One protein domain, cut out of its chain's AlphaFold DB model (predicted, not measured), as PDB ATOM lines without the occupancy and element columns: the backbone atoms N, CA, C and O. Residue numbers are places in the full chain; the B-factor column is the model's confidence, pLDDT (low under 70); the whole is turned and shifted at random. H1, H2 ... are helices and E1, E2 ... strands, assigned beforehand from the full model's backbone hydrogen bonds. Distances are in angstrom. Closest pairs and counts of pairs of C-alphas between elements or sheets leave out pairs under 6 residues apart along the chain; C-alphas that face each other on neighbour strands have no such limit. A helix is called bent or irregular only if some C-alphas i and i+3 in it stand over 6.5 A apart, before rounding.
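Overview. This is residues 8 to 150 of the 157 residues of the protein "Putative type II secretion system protein" of Candidatus Campylobacter infans (UniProt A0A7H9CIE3). A long helix, H1, runs out of a small head as a stalk: its residues 8 to 29 stick out free, and its later part packs along a twisted four-stranded sheet. The short helices H2 and H3 sit by that later part of H1 near the sheet. The printed part has 143 residues, with three named helices and four named strands in the order H1, E1, E2, E3, H2, H3, E4; the sheet order is E1, E2, E3, E4, all antiparallel, and the class is mixed. The whole is loose, with a radius of gyration of the C-alphas of 20.2 A, and spans 78 by 32 by 21 A, the stalk making much of the length.

Along the chain. In the sheet, E1 is residues 79 to 82, E2 residues 86 to 98, 25.9 A long, E3 residues 101 to 113, 24.7 A, and E4 residues 145 to 149, 12.8 A, with C-alpha 149 at (222.484, 319.413, 360.862). E2 bends by 101 degrees at residue 95 and E3 by 109 degrees at residue 104. H1 is residues 8 to 58, 71.8 A long, from C-alpha 8 at (230.671, 312.030, 428.899) to C-alpha 58 at (213.416, 332.163, 362.198). It has a kink of 36 degrees near residue 23 and is neither bent nor irregular, but only just: C-alphas 23 and 26 are 6.3 A apart. H2 is residues 119 to 125, 9.9 A, and H3 residues 128 to 133, 8.6 A.

Arrangement. E1, E2 and E3 form a meander, each strand the antiparallel neighbour of the one before; E1 and E2, and E2 and E3, are hairpins. N 80 and O 89 are 2.8 A apart, N 92 and O 110 2.7 A, and, between E3 and E4, N 111 and O 146 2.8 A, each within hydrogen-bond range. E1 and E4 are edge strands and apart. H1 and H2 on one face of the sheet make two layers. H1, at a height over the sheet of 8.9 A, is over E2 and E3 and runs along the strands, at 2 degrees to E2 on the local plane; the closest C-alphas of H1 and E3 are those of Ile 48 and Ile 109, 7.4 A. H1 touches H2 with residues 33 to 41 alone, at a shallow tilt of 31 degrees, the same way; the closest C-alphas are those of Val 37 and Val 120, 5.6 A. H3 only grazes the sheet with residues 130 to 133. Every O i to N i+4 pair is within hydrogen-bond range in H2 and H3, and 44 of 47 in H1.

Size, cuts and confidence. The C-alphas of Ile 8 and Ser 104, the two farthest apart, are 79.2 A apart. Without residues 8 to 29 the body spans 45 by 28 by 21 A. The printed part has no cut. The links H1 to E1, 20 residues, and H3 to E4, 11 residues, are long. Mean pLDDT of the printed part is 83.2; residues 95 to 105 are among the 17 under 70.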
ATOM      1  N   ILE A   8     230.611 313.351 429.535       93.56
ATOM      2  CA  ILE A   8     230.671 312.030 428.899       93.56
ATOM      3  C   ILE A   8     229.567 311.836 427.851       93.56
ATOM      4  O   ILE A   8     229.840 311.286 426.785       93.56
ATOM      5  N   GLU A   9     228.356 312.347 428.090       92.44
ATOM      6  CA  GLU A   9     227.276 312.308 427.096       92.44
ATOM      7  C   GLU A   9     227.642 313.124 425.852       92.44
ATOM      8  O   GLU A   9     227.419 312.676 424.729       92.44
ATOM      9  N   LEU A  10     228.267 314.291 426.034       92.31
ATOM     10  CA  LEU A  10     228.691 315.131 424.914       92.31
ATOM     11  C   LEU A  10     229.781 314.446 424.074       92.31
ATOM     12  O   LEU A  10     229.718 314.477 422.845       92.31
ATOM     13  N   ILE A  11     230.733 313.767 424.720       94.88
ATOM     14  CA  ILE A  11     231.789 313.009 424.032       94.88
ATOM     15  C   ILE A  11     231.201 311.841 423.225       94.88
ATOM     16  O   ILE A  11     231.598 311.611 422.083       94.88
ATOM     17  N   PHE A  12     230.228 311.113 423.773       95.06
ATOM     18  CA  PHE A  12     229.617 309.997 423.050       95.06
ATOM     19  C   PHE A  12     228.863 310.466 421.795       95.06
ATOM     20  O   PHE A  12     228.965 309.844 420.736       95.06
ATOM     21  N   VAL A  13     228.182 311.615 421.877       95.62
ATOM     22  CA  VAL A  13     227.476 312.216 420.735       95.62
ATOM     23  C   VAL A  13     228.444 312.589 419.609       95.62
ATOM     24  O   VAL A  13     228.193 312.232 418.458       95.62
ATOM     25  N   ILE A  14     229.565 313.257 419.908       95.75
ATOM     26  CA  ILE A  14     230.532 313.641 418.863       95.75
ATOM     27  C   ILE A  14     231.197 312.421 418.215       95.75
ATOM     28  O   ILE A  14     231.453 312.443 417.013       95.75
ATOM     29  N   VAL A  15     231.427 311.341 418.973       96.94
ATOM     30  CA  VAL A  15     231.997 310.094 418.442       96.94
ATOM     31  C   VAL A  15     231.029 309.442 417.459       96.94
ATOM     32  O   VAL A  15     231.428 309.107 416.343       96.94
ATOM     33  N   ILE A  16     229.749 309.316 417.824       96.81
ATOM     34  CA  ILE A  16     228.730 308.765 416.921       96.81
ATOM     35  C   ILE A  16     228.597 309.629 415.663       96.81
ATOM     36  O   ILE A  16     228.605 309.096 414.552       96.81
ATOM     37  N   LEU A  17     228.520 310.957 415.814       96.69
ATOM     38  CA  LEU A  17     228.446 311.874 414.674       96.69
ATOM     39  C   LEU A  17     229.687 311.774 413.778       96.69
ATOM     40  O   LEU A  17     229.544 311.815 412.559       96.69
ATOM     41  N   GLY A  18     230.879 311.583 414.350       96.94
ATOM     42  CA  GLY A  18     232.113 311.372 413.593       96.94
ATOM     43  C   GLY A  18     232.070 310.111 412.729       96.94
ATOM     44  O   GLY A  18     232.390 310.166 411.539       96.94
ATOM     45  N   VAL A  19     231.602 308.989 413.288       96.88
ATOM     46  CA  VAL A  19     231.459 307.728 412.541       96.88
ATOM     47  C   VAL A  19     230.435 307.884 411.414       96.88
ATOM     48  O   VAL A  19     230.739 307.572 410.262       96.88
ATOM     49  N   LEU A  20     229.254 308.438 411.704       96.81
ATOM     50  CA  LEU A  20     228.213 308.650 410.693       96.81
ATOM     51  C   LEU A  20     228.669 309.608 409.582       96.81
ATOM     52  O   LEU A  20     228.438 309.333 408.403       96.81
ATOM     53  N   ALA A  21     229.359 310.696 409.934       95.56
ATOM     54  CA  ALA A  21     229.867 311.669 408.971       95.56
ATOM     55  C   ALA A  21     230.888 311.049 408.007       95.56
ATOM     56  O   ALA A  21     230.826 311.316 406.806       95.56
ATOM     57  N   SER A  22     231.780 310.180 408.500       95.62
ATOM     58  CA  SER A  22     232.807 309.540 407.665       95.62
ATOM     59  C   SER A  22     232.229 308.699 406.519       95.62
ATOM     60  O   SER A  22     232.802 308.667 405.432       95.62
ATOM     61  N   VAL A  23     231.064 308.075 406.725       94.69
ATOM     62  CA  VAL A  23     230.365 307.284 405.699       94.69
ATOM     63  C   VAL A  23     229.427 308.152 404.855       94.69
ATOM     64  O   VAL A  23     229.291 307.934 403.650       94.69
ATOM     65  N   ALA A  24     228.779 309.147 405.464       94.38
ATOM     66  CA  ALA A  24     227.791 309.984 404.788       94.38
ATOM     67  C   ALA A  24     228.415 310.971 403.787       94.38
ATOM     68  O   ALA A  24     227.887 311.138 402.688       94.38
ATOM     69  N   ILE A  25     229.546 311.599 404.129       93.50
ATOM     70  CA  ILE A  25     230.217 312.604 403.286       93.50
ATOM     71  C   ILE A  25     230.603 312.064 401.895       93.50
ATOM     72  O   ILE A  25     230.220 312.699 400.908       93.50
ATOM     73  N   PRO A  26     231.310 310.921 401.751       93.06
ATOM     74  CA  PRO A  26     231.705 310.431 400.430       93.06
ATOM     75  C   PRO A  26     230.498 310.035 399.572       93.06
ATOM     76  O   PRO A  26     230.487 310.307 398.373       93.06
ATOM     77  N   ARG A  27     229.448 309.459 400.178       92.31
ATOM     78  CA  ARG A  27     228.205 309.137 399.459       92.31
ATOM     79  C   ARG A  27     227.500 310.390 398.958       92.31
ATOM     80  O   ARG A  27     227.113 310.441 397.796       92.31
ATOM     81  N   LEU A  28     227.374 311.409 399.809       92.56
ATOM     82  CA  LEU A  28     226.743 312.667 399.426       92.56
ATOM     83  C   LEU A  28     227.525 313.373 398.310       92.56
ATOM     84  O   LEU A  28     226.912 313.936 397.408       92.56
ATOM     85  N   ALA A  29     228.860 313.328 398.343       88.75
ATOM     86  CA  ALA A  29     229.689 313.883 397.276       88.75
ATOM     87  C   ALA A  29     229.421 313.196 395.925       88.75
ATOM     88  O   ALA A  29     229.176 313.892 394.943       88.75
ATOM     89  N   ALA A  30     229.371 311.860 395.896       88.62
ATOM     90  CA  ALA A  30     229.064 311.106 394.679       88.62
ATOM     91  C   ALA A  30     227.656 311.416 394.140       88.62
ATOM     92  O   ALA A  30     227.501 311.714 392.963       88.62
ATOM     93  N   THR A  31     226.636 311.453 395.007       90.75
ATOM     94  CA  THR A  31     225.262 311.791 394.592       90.75
ATOM     95  C   THR A  31     225.152 313.207 394.025       90.75
ATOM     96  O   THR A  31     224.378 313.442 393.099       90.75
ATOM     97  N   ARG A  32     225.916 314.168 394.562       90.38
ATOM     98  CA  ARG A  32     225.959 315.533 394.017       90.38
ATOM     99  C   ARG A  32     226.597 315.566 392.633       90.38
ATOM    100  O   ARG A  32     226.065 316.256 391.767       90.38
ATOM    101  N   ASP A  33     227.682 314.823 392.436       89.81
ATOM    102  CA  ASP A  33     228.345 314.716 391.136       89.81
ATOM    103  C   ASP A  33     227.411 314.054 390.102       89.81
ATOM    104  O   ASP A  33     227.218 314.602 389.020       89.81
ATOM    105  N   ASP A  34     226.719 312.965 390.455       89.25
ATOM    106  CA  ASP A  34     225.753 312.297 389.566       89.25
ATOM    107  C   ASP A  34     224.560 313.203 389.198       89.25
ATOM    108  O   ASP A  34     224.139 313.266 388.038       89.25
ATOM    109  N   ALA A  35     224.023 313.953 390.168       90.19
ATOM    110  CA  ALA A  35     222.954 314.922 389.919       90.19
ATOM    111  C   ALA A  35     223.407 316.040 388.968       90.19
ATOM    112  O   ALA A  35     222.637 316.517 388.131       90.19
ATOM    113  N   GLU A  36     224.667 316.450 389.078       90.69
ATOM    114  CA  GLU A  36     225.257 317.460 388.215       90.69
ATOM    115  C   GLU A  36     225.467 316.955 386.786       90.69
ATOM    116  O   GLU A  36     225.152 317.676 385.837       90.69
ATOM    117  N   VAL A  37     225.899 315.702 386.622       90.00
ATOM    118  CA  VAL A  37     225.968 315.035 385.315       90.00
ATOM    119  C   VAL A  37     224.585 314.984 384.663       90.00
ATOM    120  O   VAL A  37     224.441 315.369 383.503       90.00
ATOM    121  N   SER A  38     223.554 314.570 385.406       90.31
ATOM    122  CA  SER A  38     222.183 314.521 384.884       90.31
ATOM    123  C   SER A  38     221.686 315.904 384.468       90.31
ATOM    124  O   SER A  38     221.110 316.051 383.391       90.31
ATOM    125  N   LYS A  39     221.933 316.932 385.288       90.38
ATOM    126  CA  LYS A  39     221.565 318.317 384.970       90.38
ATOM    127  C   LYS A  39     222.269 318.805 383.707       90.38
ATOM    128  O   LYS A  39     221.635 319.416 382.853       90.38
ATOM    129  N   ALA A  40     223.568 318.541 383.584       89.44
ATOM    130  CA  ALA A  40     224.351 318.925 382.417       89.44
ATOM    131  C   ALA A  40     223.833 318.242 381.143       89.44
ATOM    132  O   ALA A  40     223.665 318.908 380.124       89.44
ATOM    133  N   ALA A  41     223.504 316.949 381.213       88.94
ATOM    134  CA  ALA A  41     222.935 316.207 380.091       88.94
ATOM    135  C   ALA A  41     221.578 316.777 379.652       88.94
ATOM    136  O   ALA A  41     221.371 317.027 378.465       88.94
ATOM    137  N   THR A  42     220.677 317.040 380.605       90.94
ATOM    138  CA  THR A  42     219.378 317.661 380.315       90.94
ATOM    139  C   THR A  42     219.553 319.053 379.720       90.94
ATOM    140  O   THR A  42     218.955 319.346 378.692       90.94
ATOM    141  N   ASN A  43     220.411 319.894 380.301       91.62
ATOM    142  CA  ASN A  43     220.667 321.237 379.787       91.62
ATOM    143  C   ASN A  43     221.248 321.214 378.369       91.62
ATOM    144  O   ASN A  43     220.851 322.033 377.547       91.62
ATOM    145  N   LEU A  44     222.155 320.282 378.059       89.12
ATOM    146  CA  LEU A  44     222.697 320.132 376.708       89.12
ATOM    147  C   LEU A  44     221.608 319.743 375.703       89.12
ATOM    148  O   LEU A  44     221.523 320.337 374.629       89.12
ATOM    149  N   ALA A  45     220.758 318.776 376.060       89.69
ATOM    150  CA  ALA A  45     219.646 318.351 375.216       89.69
ATOM    151  C   ALA A  45     218.635 319.486 374.987       89.69
ATOM    152  O   ALA A  45     218.253 319.743 373.845       89.69
ATOM    153  N   THR A  46     218.268 320.206 376.049       92.06
ATOM    154  CA  THR A  46     217.405 321.391 375.973       92.06
ATOM    155  C   THR A  46     218.033 322.468 375.095       92.06
ATOM    156  O   THR A  46     217.372 322.954 374.190       92.06
ATOM    157  N   ALA A  47     219.323 322.777 375.269       90.94
ATOM    158  CA  ALA A  47     220.014 323.773 374.451       90.94
ATOM    159  C   ALA A  47     219.964 323.430 372.958       90.94
ATOM    160  O   ALA A  47     219.626 324.278 372.138       90.94
ATOM    161  N   ILE A  48     220.262 322.181 372.597       88.62
ATOM    162  CA  ILE A  48     220.225 321.723 371.204       88.62
ATOM    163  C   ILE A  48     218.799 321.797 370.643       88.62
ATOM    164  O   ILE A  48     218.608 322.273 369.522       88.62
ATOM    165  N   SER A  49     217.802 321.363 371.418       90.94
ATOM    166  CA  SER A  49     216.391 321.425 371.028       90.94
ATOM    167  C   SER A  49     215.924 322.866 370.813       90.94
ATOM    168  O   SER A  49     215.334 323.173 369.781       90.94
ATOM    169  N   ASP A  50     216.235 323.760 371.748       91.38
ATOM    170  CA  ASP A  50     215.876 325.175 371.707       91.38
ATOM    171  C   ASP A  50     216.504 325.883 370.498       91.38
ATOM    172  O   ASP A  50     215.817 326.580 369.754       91.38
ATOM    173  N   ILE A  51     217.802 325.660 370.250       87.88
ATOM    174  CA  ILE A  51     218.509 326.232 369.094       87.88
ATOM    175  C   ILE A  51     217.911 325.705 367.782       87.88
ATOM    176  O   ILE A  51     217.724 326.467 366.833       87.88
ATOM    177  N   THR A  52     217.581 324.411 367.718       87.00
ATOM    178  CA  THR A  52     216.952 323.804 366.534       87.00
ATOM    179  C   THR A  52     215.557 324.381 366.290       87.00
ATOM    180  O   THR A  52     215.210 324.716 365.154       87.00
ATOM    181  N   ALA A  53     214.762 324.547 367.350       88.44
ATOM    182  CA  ALA A  53     213.440 325.158 367.280       88.44
ATOM    183  C   ALA A  53     213.526 326.628 366.849       88.44
ATOM    184  O   ALA A  53     212.765 327.056 365.982       88.44
ATOM    185  N   TYR A  54     214.493 327.378 367.385       88.12
ATOM    186  CA  TYR A  54     214.750 328.760 366.990       88.12
ATOM    187  C   TYR A  54     215.084 328.866 365.501       88.12
ATOM    188  O   TYR A  54     214.456 329.648 364.789       88.12
ATOM    189  N   TYR A  55     216.010 328.037 365.010       84.81
ATOM    190  CA  TYR A  55     216.374 328.004 363.593       84.81
ATOM    191  C   TYR A  55     215.179 327.631 362.705       84.81
ATOM    192  O   TYR A  55     214.985 328.217 361.645       84.81
ATOM    193  N   THR A  56     214.332 326.702 363.151       84.62
ATOM    194  CA  THR A  56     213.116 326.315 362.418       84.62
ATOM    195  C   THR A  56     212.096 327.458 362.359       84.62
ATOM    196  O   THR A  56     211.408 327.612 361.353       84.62
ATOM    197  N   ALA A  57     211.997 328.272 363.413       85.50
ATOM    198  CA  ALA A  57     211.061 329.391 363.483       85.50
ATOM    199  C   ALA A  57     211.542 330.638 362.721       85.50
ATOM    200  O   ALA A  57     210.729 331.324 362.109       85.50
ATOM    201  N   GLN A  58     212.842 330.941 362.775       83.75
ATOM    202  CA  GLN A  58     213.416 332.163 362.198       83.75
ATOM    203  C   GLN A  58     214.069 331.944 360.827       83.75
ATOM    204  O   GLN A  58     214.303 332.902 360.099       83.75
ATOM    205  N   GLY A  59     214.389 330.700 360.461       79.06
ATOM    206  CA  GLY A  59     215.121 330.363 359.234       79.06
ATOM    207  C   GLY A  59     216.619 330.695 359.273       79.06
ATOM    208  O   GLY A  59     217.360 330.317 358.364       79.06
ATOM    209  N   GLU A  60     217.084 331.364 360.327       78.25
ATOM    210  CA  GLU A  60     218.480 331.716 360.560       78.25
ATOM    211  C   GLU A  60     218.864 331.566 362.036       78.25
ATOM    212  O   GLU A  60     218.016 331.468 362.926       78.25
ATOM    213  N   PHE A  61     220.170 331.510 362.295       81.31
ATOM    214  CA  PHE A  61     220.686 331.571 363.655       81.31
ATOM    215  C   PHE A  61     220.779 333.019 364.124       81.31
ATOM    216  O   PHE A  61     220.818 333.955 363.328       81.31
ATOM    217  N   GLN A  62     220.856 333.203 365.440       77.44
ATOM    218  CA  GLN A  62     221.064 334.528 365.995       77.44
ATOM    219  C   GLN A  62     222.413 335.118 365.528       77.44
ATOM    220  O   GLN A  62     223.452 334.455 365.551       77.44
ATOM    221  N   THR A  63     222.395 336.386 365.116       67.81
ATOM    222  CA  THR A  63     223.514 337.080 364.460       67.81
ATOM    223  C   THR A  63     224.428 337.834 365.426       67.81
ATOM    224  O   THR A  63     225.496 338.283 365.023       67.81
ATOM    225  N   ASP A  64     224.052 337.959 366.701       71.38
ATOM    226  CA  ASP A  64     224.878 338.597 367.738       71.38
ATOM    227  C   ASP A  64     225.896 337.640 368.387       71.38
ATOM    228  O   ASP A  64     226.616 338.030 369.309       71.38
ATOM    229  N   GLY A  65     225.959 336.387 367.921       68.69
ATOM    230  CA  GLY A  65     226.826 335.350 368.478       68.69
ATOM    231  C   GLY A  65     226.454 334.935 369.904       68.69
ATOM    232  O   GLY A  65     227.185 334.153 370.511       68.69
ATOM    233  N   SER A  66     225.336 335.444 370.439       79.69
ATOM    234  CA  SER A  66     224.833 335.127 371.767       79.69
ATOM    235  C   SER A  66     223.786 334.026 371.712       79.69
ATOM    236  O   SER A  66     222.846 334.045 370.915       79.69
ATOM    237  N   PHE A  67     223.902 333.085 372.643       85.31
ATOM    238  CA  PHE A  67     222.906 332.037 372.839       85.31
ATOM    239  C   PHE A  67     221.714 332.491 373.696       85.31
ATOM    240  O   PHE A  67     220.699 331.803 373.692       85.31
ATOM    241  N   ASP A  68     221.771 333.667 374.338       85.75
ATOM    242  CA  ASP A  68     220.744 334.164 375.280       85.75
ATOM    243  C   ASP A  68     219.330 334.233 374.683       85.75
ATOM    244  O   ASP A  68     218.335 334.088 375.392       85.75
ATOM    245  N   LYS A  69     219.234 334.497 373.376       83.81
ATOM    246  CA  LYS A  69     217.959 334.611 372.652       83.81
ATOM    247  C   LYS A  69     217.461 333.282 372.090       83.81
ATOM    248  O   LYS A  69     216.325 333.219 371.629       83.81
ATOM    249  N   MET A  70     218.312 332.261 372.084       85.06
ATOM    250  CA  MET A  70     217.986 330.933 371.572       85.06
ATOM    251  C   MET A  70     217.703 329.968 372.713       85.06
ATOM    252  O   MET A  70     216.748 329.216 372.625       85.06
ATOM    253  N   THR A  71     218.492 329.994 373.789       88.31
ATOM    254  CA  THR A  71     218.343 329.071 374.915       88.31
ATOM    255  C   THR A  71     218.881 329.668 376.215       88.31
ATOM    256  O   THR A  71     219.859 330.410 376.230       88.31
ATOM    257  N   SER A  72     218.258 329.309 377.338       87.88
ATOM    258  CA  SER A  72     218.743 329.654 378.686       87.88
ATOM    259  C   SER A  72     219.565 328.535 379.337       87.88
ATOM    260  O   SER A  72     220.022 328.682 380.470       87.88
ATOM    261  N   ALA A  73     219.737 327.397 378.657       88.19
ATOM    262  CA  ALA A  73     220.401 326.223 379.220       88.19
ATOM    263  C   ALA A  73     221.942 326.287 379.151       88.19
ATOM    264  O   ALA A  73     222.621 325.516 379.838       88.19
ATOM    265  N   VAL A  74     222.496 327.217 378.367       88.75
ATOM    266  CA  VAL A  74     223.939 327.481 378.232       88.75
ATOM    267  C   VAL A  74     224.252 328.958 378.456       88.75
ATOM    268  O   VAL A  74     223.361 329.802 378.486       88.75
ATOM    269  N   THR A  75     225.531 329.286 378.642       87.06
ATOM    270  CA  THR A  75     225.960 330.689 378.726       87.06
ATOM    271  C   THR A  75     225.802 331.410 377.388       87.06
ATOM    272  O   THR A  75     225.697 330.777 376.338       87.06
ATOM    273  N   LYS A  76     225.930 332.743 377.415       84.81
ATOM    274  CA  LYS A  76     225.977 333.609 376.223       84.81
ATOM    275  C   LYS A  76     226.925 333.108 375.135       84.81
ATOM    276  O   LYS A  76     226.650 333.298 373.963       84.81
ATOM    277  N   ASN A  77     228.012 332.449 375.538       82.38
ATOM    278  CA  ASN A  77     229.066 331.949 374.654       82.38
ATOM    279  C   ASN A  77     228.834 330.488 374.219       82.38
ATOM    280  O   ASN A  77     229.762 329.845 373.733       82.38
ATOM    281  N   GLY A  78     227.652 329.924 374.480       83.38
ATOM    282  CA  GLY A  78     227.324 328.537 374.151       83.38
ATOM    283  C   GLY A  78     227.988 327.518 375.072       83.38
ATOM    284  O   GLY A  78     228.080 326.347 374.723       83.38
ATOM    285  N   GLN A  79     228.492 327.929 376.238       88.12
ATOM    286  CA  GLN A  79     229.210 327.024 377.132       88.12
ATOM    287  C   GLN A  79     228.255 326.382 378.134       88.12
ATOM    288  O   GLN A  79     227.539 327.067 378.868       88.12
ATOM    289  N   LEU A  80     228.299 325.057 378.213       87.44
ATOM    290  CA  LEU A  80     227.698 324.286 379.285       87.44
ATOM    291  C   LEU A  80     228.674 324.239 380.459       87.44
ATOM    292  O   LEU A  80     229.739 323.616 380.377       87.44
ATOM    293  N   LYS A  81     228.298 324.907 381.546       85.81
ATOM    294  CA  LYS A  81     229.081 324.960 382.775       85.81
ATOM    295  C   LYS A  81     228.563 323.969 383.812       85.81
ATOM    296  O   LYS A  81     227.359 323.877 384.041       85.81
ATOM    297  N   VAL A  82     229.491 323.302 384.483       83.06
ATOM    298  CA  VAL A  82     229.268 322.435 385.638       83.06
ATOM    299  C   VAL A  82     230.196 322.848 386.782       83.06
ATOM    300  O   VAL A  82     231.219 323.493 386.581       83.06
ATOM    301  N   LYS A  83     229.836 322.477 388.002       73.31
ATOM    302  CA  LYS A  83     230.637 322.465 389.227       73.31
ATOM    303  C   LYS A  83     231.486 323.711 389.456       73.31
ATOM    304  O   LYS A  83     232.711 323.635 389.502       73.31
ATOM    305  N   GLY A  84     230.834 324.859 389.635       73.81
ATOM    306  CA  GLY A  84     231.529 326.125 389.895       73.81
ATOM    307  C   GLY A  84     232.260 326.655 388.661       73.81
ATOM    308  O   GLY A  84     233.462 326.889 388.708       73.81
ATOM    309  N   ASP A  85     231.512 326.827 387.567       77.19
ATOM    310  CA  ASP A  85     231.937 327.467 386.311       77.19
ATOM    311  C   ASP A  85     232.895 326.688 385.398       77.19
ATOM    312  O   ASP A  85     233.408 327.247 384.425       77.19
ATOM    313  N   LYS A  86     233.088 325.389 385.624       83.12
ATOM    314  CA  LYS A  86     233.902 324.556 384.736       83.12
ATOM    315  C   LYS A  86     233.150 324.261 383.451       83.12
ATOM    316  O   LYS A  86     232.025 323.776 383.477       83.12
ATOM    317  N   VAL A  87     233.759 324.558 382.316       84.62
ATOM    318  CA  VAL A  87     233.162 324.277 381.008       84.62
ATOM    319  C   VAL A  87     233.337 322.788 380.720       84.62
ATOM    320  O   VAL A  87     234.457 322.305 380.825       84.62
ATOM    321  N   CYS A  88     232.251 322.079 380.393       83.62
ATOM    322  CA  CYS A  88     232.316 320.705 379.865       83.62
ATOM    323  C   CYS A  88     232.121 320.659 378.351       83.62
ATOM    324  O   CYS A  88     232.616 319.765 377.671       83.62
ATOM    325  N   THR A  89     231.310 321.561 377.804       84.56
ATOM    326  CA  THR A  89     230.932 321.527 376.391       84.56
ATOM    327  C   THR A  89     230.753 322.944 375.893       84.56
ATOM    328  O   THR A  89     230.199 323.785 376.596       84.56
ATOM    329  N   THR A  90     231.220 323.207 374.682       85.75
ATOM    330  CA  THR A  90     231.030 324.483 373.997       85.75
ATOM    331  C   THR A  90     230.237 324.242 372.726       85.75
ATOM    332  O   THR A  90     230.664 323.468 371.875       85.75
ATOM    333  N   ILE A  91     229.096 324.905 372.593       87.50
ATOM    334  CA  ILE A  91     228.249 324.892 371.406       87.50
ATOM    335  C   ILE A  91     228.697 326.030 370.484       87.50
ATOM    336  O   ILE A  91     228.882 327.165 370.916       87.50
ATOM    337  N   LYS A  92     228.880 325.718 369.208       84.94
ATOM    338  CA  LYS A  92     229.179 326.638 368.114       84.94
ATOM    339  C   LYS A  92     228.173 326.411 366.997       84.94
ATOM    340  O   LYS A  92     227.755 325.285 366.746       84.94
ATOM    341  N   LEU A  93     227.797 327.476 366.310       83.12
ATOM    342  CA  LEU A  93     226.891 327.407 365.170       83.12
ATOM    343  C   LEU A  93     227.715 327.609 363.901       83.12
ATOM    344  O   LEU A  93     228.530 328.527 363.832       83.12
ATOM    345  N   GLU A  94     227.537 326.730 362.923       77.06
ATOM    346  CA  GLU A  94     228.196 326.800 361.618       77.06
ATOM    347  C   GLU A  94     227.166 326.590 360.510       77.06
ATOM    348  O   GLU A  94     226.231 325.817 360.684       77.06
ATOM    349  N   GLY A  95     227.345 327.204 359.341       68.31
ATOM    350  CA  GLY A  95     226.355 327.088 358.265       68.31
ATOM    351  C   GLY A  95     225.159 328.028 358.457       68.31
ATOM    352  O   GLY A  95     224.770 328.334 359.582       68.31
ATOM    353  N   GLY A  96     224.558 328.498 357.362       63.81
ATOM    354  CA  GLY A  96     223.525 329.543 357.403       63.81
ATOM    355  C   GLY A  96     224.094 330.950 357.650       63.81
ATOM    356  O   GLY A  96     225.279 331.190 357.404       63.81
ATOM    357  N   ASN A  97     223.241 331.883 358.093       59.50
ATOM    358  CA  ASN A  97     223.648 333.218 358.543       59.50
ATOM    359  C   ASN A  97     224.038 333.149 360.025       59.50
ATOM    360  O   ASN A  97     223.183 333.027 360.899       59.50
ATOM    361  N   VAL A  98     225.340 333.182 360.295       60.97
ATOM    362  CA  VAL A  98     225.901 333.247 361.649       60.97
ATOM    363  C   VAL A  98     226.784 334.488 361.677       60.97
ATOM    364  O   VAL A  98     227.667 334.622 360.834       60.97
ATOM    365  N   ASN A  99     226.542 335.426 362.595       58.41
ATOM    366  CA  ASN A  99     227.308 336.680 362.686       58.41
ATOM    367  C   ASN A  99     227.370 337.506 361.378       58.41
ATOM    368  O   ASN A  99     228.442 337.984 361.007       58.41
ATOM    369  N   ASN A 100     226.253 337.659 360.648       56.69
ATOM    370  CA  ASN A 100     226.204 338.336 359.337       56.69
ATOM    371  C   ASN A 100     227.126 337.720 358.263       56.69
ATOM    372  O   ASN A 100     227.422 338.357 357.249       56.69
ATOM    373  N   GLN A 101     227.585 336.483 358.456       57.69
ATOM    374  CA  GLN A 101     228.316 335.730 357.447       57.69
ATOM    375  C   GLN A 101     227.421 334.615 356.924       57.69
ATOM    376  O   GLN A 101     227.276 333.554 357.529       57.69
ATOM    377  N   GLN A 102     226.806 334.884 355.775       59.31
ATOM    378  CA  GLN A 102     226.030 333.904 355.036       59.31
ATOM    379  C   GLN A 102     226.975 332.885 354.408       59.31
ATOM    380  O   GLN A 102     227.732 333.191 353.487       59.31
ATOM    381  N   THR A 103     226.926 331.659 354.909       58.84
ATOM    382  CA  THR A 103     227.661 330.539 354.326       58.84
ATOM    383  C   THR A 103     226.688 329.648 353.559       58.84
ATOM    384  O   THR A 103     225.627 329.299 354.069       58.84
ATOM    385  N   SER A 104     227.047 329.233 352.340       56.12
ATOM    386  CA  SER A 104     226.246 328.307 351.510       56.12
ATOM    387  C   SER A 104     226.157 326.882 352.079       56.12
ATOM    388  O   SER A 104     225.629 325.981 351.430       56.12
ATOM    389  N   ASN A 105     226.716 326.658 353.268       65.62
ATOM    390  CA  ASN A 105     226.731 325.373 353.937       65.62
ATOM    391  C   ASN A 105     225.444 325.173 354.739       65.62
ATOM    392  O   ASN A 105     224.905 326.108 355.330       65.62
ATOM    393  N   ALA A 106     224.998 323.918 354.792       70.00
ATOM    394  CA  ALA A 106     223.922 323.468 355.662       70.00
ATOM    395  C   ALA A 106     224.130 323.956 357.105       70.00
ATOM    396  O   ALA A 106     225.223 323.794 357.651       70.00
ATOM    397  N   ALA A 107     223.084 324.526 357.707       79.44
ATOM    398  CA  ALA A 107     223.093 324.967 359.096       79.44
ATOM    399  C   ALA A 107     223.322 323.774 360.032       79.44
ATOM    400  O   ALA A 107     222.596 322.776 359.981       79.44
ATOM    401  N   LYS A 108     224.351 323.876 360.868       81.38
ATOM    402  CA  LYS A 108     224.845 322.850 361.782       81.38
ATOM    403  C   LYS A 108     225.052 323.443 363.171       81.38
ATOM    404  O   LYS A 108     225.720 324.460 363.346       81.38
ATOM    405  N   ILE A 109     224.534 322.751 364.174       86.12
ATOM    406  CA  ILE A 109     224.877 322.962 365.574       86.12
ATOM    407  C   ILE A 109     226.071 322.062 365.865       86.12
ATOM    408  O   ILE A 109     225.935 320.838 365.898       86.12
ATOM    409  N   LYS A 110     227.246 322.653 366.052       84.62
ATOM    410  CA  LYS A 110     228.413 321.937 366.550       84.62
ATOM    411  C   LYS A 110     228.480 322.048 368.058       84.62
ATOM    412  O   LYS A 110     228.298 323.124 368.606       84.62
ATOM    413  N   PHE A 111     228.811 320.973 368.743       86.38
ATOM    414  CA  PHE A 111     229.257 321.064 370.119       86.38
ATOM    415  C   PHE A 111     230.568 320.315 370.280       86.38
ATOM    416  O   PHE A 111     230.741 319.200 369.793       86.38
ATOM    417  N   THR A 112     231.516 320.971 370.933       84.00
ATOM    418  CA  THR A 112     232.835 320.437 371.234       84.00
ATOM    419  C   THR A 112     232.882 320.131 372.710       84.00
ATOM    420  O   THR A 112     232.590 321.001 373.536       84.00
ATOM    421  N   ILE A 113     233.276 318.915 373.063       82.50
ATOM    422  CA  ILE A 113     233.502 318.592 374.466       82.50
ATOM    423  C   ILE A 113     234.879 319.110 374.877       82.50
ATOM    424  O   ILE A 113     235.894 318.786 374.265       82.50
ATOM    425  N   THR A 114     234.903 319.967 375.891       73.38
ATOM    426  CA  THR A 114     236.098 320.655 376.381       73.38
ATOM    427  C   THR A 114     236.086 320.494 377.890       73.38
ATOM    428  O   THR A 114     235.221 321.090 378.517       73.38
ATOM    429  N   GLY A 115     236.959 319.670 378.479       66.62
ATOM    430  CA  GLY A 115     237.011 319.549 379.944       66.62
ATOM    431  C   GLY A 115     237.296 318.159 380.512       66.62
ATOM    432  O   GLY A 115     236.731 317.814 381.549       66.62
ATOM    433  N   SER A 116     238.180 317.350 379.917       61.03
ATOM    434  CA  SER A 116     238.465 315.992 380.425       61.03
ATOM    435  C   SER A 116     239.313 315.929 381.697       61.03
ATOM    436  O   SER A 116     239.852 314.870 382.009       61.03
ATOM    437  N   ASN A 117     239.428 316.997 382.484       68.38
ATOM    438  CA  ASN A 117     240.052 316.907 383.810       68.38
ATOM    439  C   ASN A 117     239.026 316.727 384.933       68.38
ATOM    440  O   ASN A 117     239.386 316.241 386.004       68.38
ATOM    441  N   ASP A 118     237.748 317.017 384.681       81.81
ATOM    442  CA  ASP A 118     236.698 316.904 385.686       81.81
ATOM    443  C   ASP A 118     235.941 315.574 385.626       81.81
ATOM    444  O   ASP A 118     235.543 315.137 384.542       81.81
ATOM    445  N   PRO A 119     235.683 314.930 386.782       82.88
ATOM    446  CA  PRO A 119     234.976 313.649 386.828       82.88
ATOM    447  C   PRO A 119     233.557 313.755 386.255       82.88
ATOM    448  O   PRO A 119     233.135 312.867 385.521       82.88
ATOM    449  N   VAL A 120     232.876 314.881 386.495       86.38
ATOM    450  CA  VAL A 120     231.535 315.173 385.968       86.38
ATOM    451  C   VAL A 120     231.545 315.241 384.437       86.38
ATOM    452  O   VAL A 120     230.737 314.581 383.788       86.38
ATOM    453  N   CYS A 121     232.485 315.974 383.827       85.19
ATOM    454  CA  CYS A 121     232.565 316.063 382.364       85.19
ATOM    455  C   CYS A 121     232.932 314.710 381.729       85.19
ATOM    456  O   CYS A 121     232.377 314.354 380.691       85.19
ATOM    457  N   LYS A 122     233.794 313.912 382.379       85.81
ATOM    458  CA  LYS A 122     234.104 312.537 381.940       85.81
ATOM    459  C   LYS A 122     232.902 311.603 382.007       85.81
ATOM    460  O   LYS A 122     232.751 310.734 381.156       85.81
ATOM    461  N   GLN A 123     232.070 311.727 383.038       86.44
ATOM    462  CA  GLN A 123     230.842 310.940 383.146       86.44
ATOM    463  C   GLN A 123     229.827 311.372 382.084       86.44
ATOM    464  O   GLN A 123     229.224 310.516 381.443       86.44
ATOM    465  N   LEU A 124     229.706 312.679 381.838       85.38
ATOM    466  CA  LEU A 124     228.855 313.239 380.789       85.38
ATOM    467  C   LEU A 124     229.232 312.689 379.400       85.38
ATOM    468  O   LEU A 124     228.365 312.229 378.664       85.38
ATOM    469  N   GLN A 125     230.528 312.650 379.078       83.69
ATOM    470  CA  GLN A 125     231.079 312.092 377.832       83.69
ATOM    471  C   GLN A 125     230.715 310.622 377.572       83.69
ATOM    472  O   GLN A 125     230.652 310.196 376.419       83.69
ATOM    473  N   LYS A 126     230.495 309.848 378.639       84.50
ATOM    474  CA  LYS A 126     230.196 308.409 378.582       84.50
ATOM    475  C   LYS A 126     228.705 308.106 378.495       84.50
ATOM    476  O   LYS A 126     228.325 306.950 378.307       84.50
ATOM    477  N   LEU A 127     227.841 309.109 378.663       85.00
ATOM    478  CA  LEU A 127     226.404 308.890 378.577       85.00
ATOM    479  C   LEU A 127     226.005 308.529 377.144       85.00
ATOM    480  O   LEU A 127     226.233 309.290 376.202       85.00
ATOM    481  N   SER A 128     225.323 307.390 377.005       83.62
ATOM    482  CA  SER A 128     224.822 306.885 375.721       83.62
ATOM    483  C   SER A 128     223.920 307.890 375.002       83.62
ATOM    484  O   SER A 128     223.977 307.993 373.780       83.62
ATOM    485  N   GLY A 129     223.142 308.678 375.752       84.00
ATOM    486  CA  GLY A 129     222.307 309.745 375.200       84.00
ATOM    487  C   GLY A 129     223.127 310.759 374.402       84.00
ATOM    488  O   GLY A 129     222.864 310.972 373.223       84.00
ATOM    489  N   ILE A 130     224.182 311.316 374.995       83.31
ATOM    490  CA  ILE A 130     225.002 312.364 374.362       83.31
ATOM    491  C   ILE A 130     225.814 311.794 373.199       83.31
ATOM    492  O   ILE A 130     225.947 312.424 372.150       83.31
ATOM    493  N   LYS A 131     226.284 310.560 373.350       84.25
ATOM    494  CA  LYS A 131     226.933 309.798 372.288       84.25
ATOM    495  C   LYS A 131     226.022 309.615 371.064       84.25
ATOM    496  O   LYS A 131     226.433 309.918 369.945       84.25
ATOM    497  N   SER A 132     224.767 309.209 371.279       81.88
ATOM    498  CA  SER A 132     223.780 309.059 370.202       81.88
ATOM    499  C   SER A 132     223.423 310.393 369.543       81.88
ATOM    500  O   SER A 132     223.313 310.458 368.323       81.88
ATOM    501  N   MET A 133     223.350 311.481 370.319       81.50
ATOM    502  CA  MET A 133     223.165 312.836 369.785       81.50
ATOM    503  C   MET A 133     224.343 313.290 368.914       81.50
ATOM    504  O   MET A 133     224.159 314.060 367.978       81.50
ATOM    505  N   CYS A 134     225.548 312.815 369.222       81.81
ATOM    506  CA  CYS A 134     226.760 313.091 368.460       81.81
ATOM    507  C   CYS A 134     226.918 312.195 367.214       81.81
ATOM    508  O   CYS A 134     227.802 312.441 366.396       81.81
ATOM    509  N   GLY A 135     226.103 311.142 367.073       79.75
ATOM    510  CA  GLY A 135     226.276 310.129 366.026       79.75
ATOM    511  C   GLY A 135     227.579 309.331 366.157       79.75
ATOM    512  O   GLY A 135     228.099 308.847 365.157       79.75
ATOM    513  N   GLN A 136     228.138 309.235 367.366       76.56
ATOM    514  CA  GLN A 136     229.384 308.514 367.631       76.56
ATOM    515  C   GLN A 136     229.094 307.141 368.234       76.56
ATOM    516  O   GLN A 136     228.234 307.013 369.095       76.56
ATOM    517  N   ASP A 137     229.866 306.125 367.845       67.25
ATOM    518  CA  ASP A 137     229.810 304.776 368.432       67.25
ATOM    519  C   ASP A 137     230.900 304.522 369.484       67.25
ATOM    520  O   ASP A 137     230.909 303.473 370.128       67.25
ATOM    521  N   ASN A 138     231.729 305.523 369.787       75.06
ATOM    522  CA  ASN A 138     232.738 305.478 370.850       75.06
ATOM    523  C   ASN A 138     232.475 306.523 371.948       75.06
ATOM    524  O   ASN A 138     231.638 307.412 371.775       75.06
ATOM    525  N   ASP A 139     233.167 306.388 373.084       79.12
ATOM    526  CA  ASP A 139     233.177 307.407 374.140       79.12
ATOM    527  C   ASP A 139     233.683 308.739 373.573       79.12
ATOM    528  O   ASP A 139     234.652 308.778 372.810       79.12
ATOM    529  N   LEU A 140     233.039 309.838 373.960       79.25
ATOM    530  CA  LEU A 140     233.430 311.166 373.503       79.25
ATOM    531  C   LEU A 140     234.704 311.595 374.243       79.25
ATOM    532  O   LEU A 140     234.712 311.711 375.465       79.25
ATOM    533  N   THR A 141     235.790 311.838 373.520       75.62
ATOM    534  CA  THR A 141     237.051 312.330 374.091       75.62
ATOM    535  C   THR A 141     237.119 313.857 374.069       75.62
ATOM    536  O   THR A 141     236.286 314.522 373.442       75.62
ATOM    537  N   ASP A 142     238.127 314.440 374.722       72.88
ATOM    538  CA  ASP A 142     238.419 315.871 374.580       72.88
ATOM    539  C   ASP A 142     238.518 316.277 373.107       72.88
ATOM    540  O   ASP A 142     239.107 315.570 372.289       72.88
ATOM    541  N   ASN A 143     237.945 317.437 372.792       72.62
ATOM    542  CA  ASN A 143     237.866 318.011 371.451       72.62
ATOM    543  C   ASN A 143     237.069 317.179 370.438       72.62
ATOM    544  O   ASN A 143     237.132 317.468 369.246       72.62
ATOM    545  N   THR A 144     236.286 316.190 370.882       78.81
ATOM    546  CA  THR A 144     235.326 315.536 369.986       78.81
ATOM    547  C   THR A 144     234.313 316.572 369.522       78.81
ATOM    548  O   THR A 144     233.644 317.207 370.344       78.81
ATOM    549  N   GLU A 145     234.232 316.753 368.207       81.06
ATOM    550  CA  GLU A 145     233.253 317.617 367.565       81.06
ATOM    551  C   GLU A 145     232.028 316.800 367.170       81.06
ATOM    552  O   GLU A 145     232.101 315.862 366.377       81.06
ATOM    553  N   CYS A 146     230.887 317.196 367.708       83.31
ATOM    554  CA  CYS A 146     229.591 316.635 367.385       83.31
ATOM    555  C   CYS A 146     228.833 317.650 366.547       83.31
ATOM    556  O   CYS A 146     228.689 318.789 366.978       83.31
ATOM    557  N   ALA A 147     228.358 317.268 365.364       84.12
ATOM    558  CA  ALA A 147     227.649 318.175 364.469       84.12
ATOM    559  C   ALA A 147     226.237 317.658 364.191       84.12
ATOM    560  O   ALA A 147     226.068 316.565 363.658       84.12
ATOM    561  N   ILE A 148     225.234 318.473 364.504       84.25
ATOM    562  CA  ILE A 148     223.825 318.202 364.224       84.25
ATOM    563  C   ILE A 148     223.386 319.148 363.116       84.25
ATOM    564  O   ILE A 148     223.404 320.363 363.293       84.25
ATOM    565  N   GLN A 149     223.008 318.609 361.961       83.69
ATOM    566  CA  GLN A 149     222.484 319.413 360.862       83.69
ATOM    567  C   GLN A 149     221.012 319.758 361.117       83.69
ATOM    568  O   GLN A 149     220.188 318.862 361.273       83.69
ATOM    569  N   VAL A 150     220.687 321.050 361.129       80.75
ATOM    570  CA  VAL A 150     219.329 321.575 361.366       80.75
ATOM    571  C   VAL A 150     218.687 322.169 360.111       80.75
ATOM    572  O   VAL A 150     217.470 322.304 360.052       80.75
TER     573      VAL A 150